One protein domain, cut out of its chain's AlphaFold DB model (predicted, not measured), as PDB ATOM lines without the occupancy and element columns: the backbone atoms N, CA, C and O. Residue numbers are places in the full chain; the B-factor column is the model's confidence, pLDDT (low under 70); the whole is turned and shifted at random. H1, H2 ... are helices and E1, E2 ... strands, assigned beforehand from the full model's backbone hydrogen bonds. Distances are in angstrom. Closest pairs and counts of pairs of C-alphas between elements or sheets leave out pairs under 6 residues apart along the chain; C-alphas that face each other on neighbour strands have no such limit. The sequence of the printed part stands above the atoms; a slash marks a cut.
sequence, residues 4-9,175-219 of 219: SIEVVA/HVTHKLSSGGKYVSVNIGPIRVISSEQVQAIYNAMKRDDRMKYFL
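AT A GLANCE: This is residues 4 to 9 and 175 to 219 of the 219 residues of an uncharacterized protein of Colocasia esculenta (UniProt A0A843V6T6). A small, strongly twisted sheet of three strands, E1, E3 and E2, has a single helix, H1, set off beyond its E1 edge. After H1 the printed part folds back, and residues 217 to 218 pair antiparallel with residues 7 to 8 of E1. The printed part has 51 residues, with three named strands and one named helix in the order E1, E2, E3, H1. The sheet's order is E1, E3, E2, all antiparallel, and the class is mixed, helices and strands. The whole is only just compact, close to loose, with a radius of gyration of the C-alphas of 11.8 A, and elongated, spanning 37 by 23 by 14 A.

HOW THE PARTS SIT: E1, residues 4 to 9, is an edge strand and the antiparallel neighbour of E3, residues 187 to 194, at 152 degrees between their directions. N 189 and O 7 are within hydrogen-bond range at 2.6 A, and N 9 and O 187 at 2.7 A. E2, residues 176 to 180, is the other edge strand and forms a hairpin with E3, at 158 degrees. N 179 and O 188 are within hydrogen-bond range at 2.7 A. The sheet is only just strongly twisted, its C-alphas lying up to 4.2 A off its best plane. H1, residues 199 to 210, is not on the sheet and is apart from E1 and E2. In H1 every O i to N i+4 pair is within hydrogen-bond range.

IN THESE COORDINATES: E1 begins at C-alpha 4, (47.549, 10.279, 184.147), and is 16.5 A long. E2 is 13.3 A long. E3, the longest strand, is 19.7 A long and begins at C-alpha 187, (61.897, 2.993, 186.730). H1 is 16.5 A long and ends at C-alpha 210, (60.571, 18.619, 190.089).

THE WHOLE: The C-alphas farthest apart, those of Gly 183 and Ile 197, are 36.9 A apart. Residues 10 to 174 are not printed, and C-alphas 9 and 175 are 16.5 A apart across this cut. The link from E2 to E3 is short and that from E3 to H1 is tight. The mean pLDDT of the printed part is 77.8; residues 4 to 9, 175 and 219 are under 70.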
ATOM      1  N   SER A   4      46.525  11.252 183.752       30.66
ATOM      2  CA  SER A   4      47.549  10.279 184.147       30.66
ATOM      3  C   SER A   4      48.930  10.889 183.929       30.66
ATOM      4  O   SER A   4      49.185  11.419 182.849       30.66
ATOM      5  N   ILE A   5      49.800  10.815 184.938       42.50
ATOM      6  CA  ILE A   5      51.167  11.348 184.892       42.50
ATOM      7  C   ILE A   5      52.133  10.165 184.976       42.50
ATOM      8  O   ILE A   5      52.142   9.423 185.960       42.50
ATOM      9  N   GLU A   6      52.949   9.992 183.939       33.56
ATOM     10  CA  GLU A   6      54.038   9.017 183.919       33.56
ATOM     11  C   GLU A   6      55.332   9.675 184.416       33.56
ATOM     12  O   GLU A   6      55.778  10.705 183.915       33.56
ATOM     13  N   VAL A   7      55.948   9.077 185.427       45.84
ATOM     14  CA  VAL A   7      57.136   9.587 186.129       45.84
ATOM     15  C   VAL A   7      58.266   8.589 185.957       45.84
ATOM     16  O   VAL A   7      57.995   7.418 185.763       45.84
ATOM     17  N   VAL A   8      59.540   8.988 186.022       35.72
ATOM     18  CA  VAL A   8      60.671   8.050 185.907       35.72
ATOM     19  C   VAL A   8      61.743   8.311 186.984       35.72
ATOM     20  O   VAL A   8      62.303   9.406 187.019       35.72
ATOM     21  N   ALA A   9      62.069   7.323 187.835       37.50
ATOM     22  CA  ALA A   9      63.033   7.416 188.948       37.50
ATOM     23  C   ALA A   9      63.964   6.175 189.075       37.50
ATOM     24  O   ALA A   9      63.614   5.098 188.612       37.50
ATOM     25  N   HIS A 175      46.820   3.536 192.907       63.38
ATOM     26  CA  HIS A 175      47.733   2.495 192.480       63.38
ATOM     27  C   HIS A 175      48.946   3.164 191.835       63.38
ATOM     28  O   HIS A 175      48.879   3.693 190.723       63.38
ATOM     29  N   VAL A 176      50.049   3.193 192.577       70.00
ATOM     30  CA  VAL A 176      51.351   3.575 192.046       70.00
ATOM     31  C   VAL A 176      51.896   2.346 191.336       70.00
ATOM     32  O   VAL A 176      52.368   1.400 191.964       70.00
ATOM     33  N   THR A 177      51.788   2.337 190.013       79.69
ATOM     34  CA  THR A 177      52.370   1.266 189.200       79.69
ATOM     35  C   THR A 177      53.789   1.647 188.833       79.69
ATOM     36  O   THR A 177      54.074   2.808 188.551       79.69
ATOM     37  N   HIS A 178      54.701   0.681 188.852       86.19
ATOM     38  CA  HIS A 178      56.077   0.905 188.442       86.19
ATOM     39  C   HIS A 178      56.489  -0.128 187.396       86.19
ATOM     40  O   HIS A 178      56.100  -1.292 187.453       86.19
ATOM     41  N   LYS A 179      57.285   0.309 186.427       87.50
ATOM     42  CA  LYS A 179      57.805  -0.502 185.336       87.50
ATOM     43  C   LYS A 179      59.286  -0.215 185.175       87.50
ATOM     44  O   LYS A 179      59.692   0.929 184.986       87.50
ATOM     45  N   LEU A 180      60.109  -1.253 185.226       87.38
ATOM     46  CA  LEU A 180      61.528  -1.125 184.919       87.38
ATOM     47  C   LEU A 180      61.713  -0.868 183.419       87.38
ATOM     48  O   LEU A 180      61.083  -1.506 182.576       87.38
ATOM     49  N   SER A 181      62.582   0.082 183.085       83.50
ATOM     50  CA  SER A 181      63.005   0.315 181.703       83.50
ATOM     51  C   SER A 181      63.779  -0.887 181.157       83.50
ATOM     52  O   SER A 181      64.454  -1.593 181.905       83.50
ATOM     53  N   SER A 182      63.756  -1.082 179.836       79.62
ATOM     54  CA  SER A 182      64.438  -2.203 179.166       79.62
ATOM     55  C   SER A 182      65.949  -2.259 179.430       79.62
ATOM     56  O   SER A 182      66.551  -3.319 179.313       79.62
ATOM     57  N   GLY A 183      66.566  -1.128 179.791       84.06
ATOM     58  CA  GLY A 183      67.981  -1.039 180.161       84.06
ATOM     59  C   GLY A 183      68.254  -1.064 181.669       84.06
ATOM     60  O   GLY A 183      69.387  -0.812 182.067       84.06
ATOM     61  N   GLY A 184      67.236  -1.255 182.519       86.31
ATOM     62  CA  GLY A 184      67.357  -1.322 183.985       86.31
ATOM     63  C   GLY A 184      67.812  -0.034 184.686       86.31
ATOM     64  O   GLY A 184      67.838   0.028 185.910       86.31
ATOM     65  N   LYS A 185      68.156   1.016 183.933       86.56
ATOM     66  CA  LYS A 185      68.703   2.277 184.460       86.56
ATOM     67  C   LYS A 185      67.642   3.184 185.090       86.56
ATOM     68  O   LYS A 185      67.966   4.043 185.904       86.56
ATOM     69  N   TYR A 186      66.388   3.001 184.691       87.75
ATOM     70  CA  TYR A 186      65.266   3.854 185.061       87.75
ATOM     71  C   TYR A 186      64.024   3.032 185.427       87.75
ATOM     72  O   TYR A 186      63.795   1.974 184.834       87.75
ATOM     73  N   VAL A 187      63.209   3.538 186.352       88.69
ATOM     74  CA  VAL A 187      61.897   2.993 186.730       88.69
ATOM     75  C   VAL A 187      60.830   3.994 186.337       88.69
ATOM     76  O   VAL A 187      60.792   5.076 186.902       88.69
ATOM     77  N   SER A 188      59.947   3.641 185.414       84.25
ATOM     78  CA  SER A 188      58.760   4.433 185.120       84.25
ATOM     79  C   SER A 188      57.689   4.165 186.174       84.25
ATOM     80  O   SER A 188      57.216   3.044 186.291       84.25
ATOM     81  N   VAL A 189      57.322   5.170 186.952       84.75
ATOM     82  CA  VAL A 189      56.266   5.174 187.954       84.75
ATOM     83  C   VAL A 189      55.051   5.908 187.390       84.75
ATOM     84  O   VAL A 189      55.109   7.109 187.161       84.75
ATOM     85  N   ASN A 190      53.941   5.215 187.172       82.94
ATOM     86  CA  ASN A 190      52.670   5.843 186.839       82.94
ATOM     87  C   ASN A 190      51.851   5.974 188.125       82.94
ATOM     88  O   ASN A 190      51.496   4.982 188.774       82.94
ATOM     89  N   ILE A 191      51.623   7.223 188.517       78.88
ATOM     90  CA  ILE A 191      50.797   7.565 189.667       78.88
ATOM     91  C   ILE A 191      49.368   7.624 189.139       78.88
ATOM     92  O   ILE A 191      49.067   8.442 188.268       78.88
ATOM     93  N   GLY A 192      48.516   6.724 189.644       72.50
ATOM     94  CA  GLY A 192      47.124   6.581 189.219       72.50
ATOM     95  C   GLY A 192      46.323   7.893 189.225       72.50
ATOM     96  O   GLY A 192      46.787   8.917 189.724       72.50
ATOM     97  N   PRO A 193      45.097   7.885 188.672       72.44
ATOM     98  CA  PRO A 193      44.369   9.096 188.300       72.44
ATOM     99  C   PRO A 193      44.208  10.060 189.479       72.44
ATOM    100  O   PRO A 193      43.387   9.858 190.377       72.44
ATOM    101  N   ILE A 194      44.983  11.146 189.447       76.31
ATOM    102  CA  ILE A 194      44.910  12.200 190.451       76.31
ATOM    103  C   ILE A 194      43.675  13.038 190.134       76.31
ATOM    104  O   ILE A 194      43.565  13.653 189.071       76.31
ATOM    105  N   ARG A 195      42.712  13.060 191.059       79.62
ATOM    106  CA  ARG A 195      41.560  13.961 190.966       79.62
ATOM    107  C   ARG A 195      42.018  15.364 191.334       79.62
ATOM    108  O   ARG A 195      42.163  15.682 192.509       79.62
ATOM    109  N   VAL A 196      42.243  16.185 190.321       79.94
ATOM    110  CA  VAL A 196      42.628  17.587 190.485       79.94
ATOM    111  C   VAL A 196      41.416  18.483 190.285       79.94
ATOM    112  O   VAL A 196      40.667  18.319 189.321       79.94
ATOM    113  N   ILE A 197      41.210  19.403 191.227       85.94
ATOM    114  CA  ILE A 197      40.070  20.330 191.235       85.94
ATOM    115  C   ILE A 197      40.446  21.625 190.501       85.94
ATOM    116  O   ILE A 197      39.595  22.249 189.874       85.94
ATOM    117  N   SER A 198      41.730  22.002 190.537       90.69
ATOM    118  CA  SER A 198      42.256  23.231 189.933       90.69
ATOM    119  C   SER A 198      43.589  23.014 189.206       90.69
ATOM    120  O   SER A 198      44.348  22.090 189.504       90.69
ATOM    121  N   SER A 199      43.891  23.892 188.247       86.62
ATOM    122  CA  SER A 199      45.171  23.912 187.518       86.62
ATOM    123  C   SER A 199      46.358  24.228 188.433       86.62
ATOM    124  O   SER A 199      47.440  23.669 188.274       86.62
ATOM    125  N   GLU A 200      46.139  25.068 189.442       90.88
ATOM    126  CA  GLU A 200      47.133  25.433 190.457       90.88
ATOM    127  C   GLU A 200      47.626  24.211 191.239       90.88
ATOM    128  O   GLU A 200      48.820  24.085 191.512       90.88
ATOM    129  N   GLN A 201      46.730  23.266 191.541       86.50
ATOM    130  CA  GLN A 201      47.099  22.010 192.192       86.50
ATOM    131  C   GLN A 201      48.001  21.147 191.305       86.50
ATOM    132  O   GLN A 201      48.978  20.592 191.805       86.50
ATOM    133  N   VAL A 202      47.732  21.068 189.997       85.81
ATOM    134  CA  VAL A 202      48.604  20.344 189.051       85.81
ATOM    135  C   VAL A 202      50.005  20.945 189.069       85.81
ATOM    136  O   VAL A 202      51.001  20.228 189.139       85.81
ATOM    137  N   GLN A 203      50.088  22.273 189.067       89.31
ATOM    138  CA  GLN A 203      51.363  22.977 189.047       89.31
ATOM    139  C   GLN A 203      52.123  22.846 190.372       89.31
ATOM    140  O   GLN A 203      53.346  22.708 190.367       89.31
ATOM    141  N   ALA A 204      51.417  22.820 191.504       88.88
ATOM    142  CA  ALA A 204      52.008  22.540 192.807       88.88
ATOM    143  C   ALA A 204      52.594  21.121 192.875       88.88
ATOM    144  O   ALA A 204      53.725  20.954 193.330       88.88
ATOM    145  N   ILE A 205      51.866  20.120 192.366       85.31
ATOM    146  CA  ILE A 205      52.331  18.728 192.292       85.31
ATOM    147  C   ILE A 205      53.563  18.632 191.389       85.31
ATOM    148  O   ILE A 205      54.593  18.107 191.809       85.31
ATOM    149  N   TYR A 206      53.500  19.218 190.192       86.25
ATOM    150  CA  TYR A 206      54.622  19.255 189.257       86.25
ATOM    151  C   TYR A 206      55.868  19.893 189.885       86.25
ATOM    152  O   TYR A 206      56.963  19.337 189.817       86.25
ATOM    153  N   ASN A 207      55.710  21.034 190.557       89.75
ATOM    154  CA  ASN A 207      56.819  21.727 191.209       89.75
ATOM    155  C   ASN A 207      57.387  20.943 192.399       89.75
ATOM    156  O   ASN A 207      58.595  20.985 192.624       89.75
ATOM    157  N   ALA A 208      56.549  20.233 193.159       88.19
ATOM    158  CA  ALA A 208      56.999  19.367 194.246       88.19
ATOM    159  C   ALA A 208      57.803  18.175 193.712       88.19
ATOM    160  O   ALA A 208      58.877  17.879 194.228       88.19
ATOM    161  N   MET A 209      57.329  17.549 192.634       84.56
ATOM    162  CA  MET A 209      58.011  16.442 191.964       84.56
ATOM    163  C   MET A 209      59.339  16.877 191.342       84.56
ATOM    164  O   MET A 209      60.353  16.205 191.498       84.56
ATOM    165  N   LYS A 210      59.367  18.053 190.709       86.38
ATOM    166  CA  LYS A 210      60.571  18.619 190.089       86.38
ATOM    167  C   LYS A 210      61.709  18.912 191.068       86.38
ATOM    168  O   LYS A 210      62.851  19.035 190.639       86.38
ATOM    169  N   ARG A 211      61.414  19.031 192.362       88.31
ATOM    170  CA  ARG A 211      62.428  19.259 193.398       88.31
ATOM    171  C   ARG A 211      63.203  18.001 193.795       88.31
ATOM    172  O   ARG A 211      64.206  18.151 194.480       88.31
ATOM    173  N   ASP A 212      62.762  16.798 193.424       86.25
ATOM    174  CA  ASP A 212      63.521  15.580 193.734       86.25
ATOM    175  C   ASP A 212      64.638  15.366 192.699       86.25
ATOM    176  O   ASP A 212      64.376  15.168 191.509       86.25
ATOM    177  N   ASP A 213      65.889  15.355 193.163       85.94
ATOM    178  CA  ASP A 213      67.097  15.185 192.339       85.94
ATOM    179  C   ASP A 213      67.154  13.838 191.596       85.94
ATOM    180  O   ASP A 213      67.916  13.658 190.639       85.94
ATOM    181  N   ARG A 214      66.358  12.858 192.034       83.50
ATOM    182  CA  ARG A 214      66.273  11.528 191.419       83.50
ATOM    183  C   ARG A 214      65.416  11.526 190.154       83.50
ATOM    184  O   ARG A 214      65.486  10.569 189.380       83.50
ATOM    185  N   MET A 215      64.624  12.571 189.928       83.19
ATOM    186  CA  MET A 215      63.704  12.649 188.800       83.19
ATOM    187  C   MET A 215      64.412  13.169 187.546       83.19
ATOM    188  O   MET A 215      65.051  14.218 187.553       83.19
ATOM    189  N   LYS A 216      64.323  12.411 186.447       82.25
ATOM    190  CA  LYS A 216      65.040  12.722 185.191       82.25
ATOM    191  C   LYS A 216      64.126  13.258 184.095       82.25
ATOM    192  O   LYS A 216      64.545  14.122 183.329       82.25
ATOM    193  N   TYR A 217      62.907  12.734 184.012       80.25
ATOM    194  CA  TYR A 217      61.967  13.016 182.932       80.25
ATOM    195  C   TYR A 217      60.551  13.161 183.489       80.25
ATOM    196  O   TYR A 217      60.190  12.477 184.447       80.25
ATOM    197  N   PHE A 218      59.782  14.054 182.864       77.25
ATOM    198  CA  PHE A 218      58.384  14.350 183.170       77.25
ATOM    199  C   PHE A 218      57.586  14.226 181.878       77.25
ATOM    200  O   PHE A 218      58.064  14.685 180.834       77.25
ATOM    201  N   LEU A 219      56.404  13.626 181.967       69.81
ATOM    202  CA  LEU A 219      55.426  13.520 180.888       69.81
ATOM    203  C   LEU A 219      54.137  14.237 181.291       69.81
ATOM    204  O   LEU A 219      53.770  14.152 182.487       69.81
TER     205      LEU A 219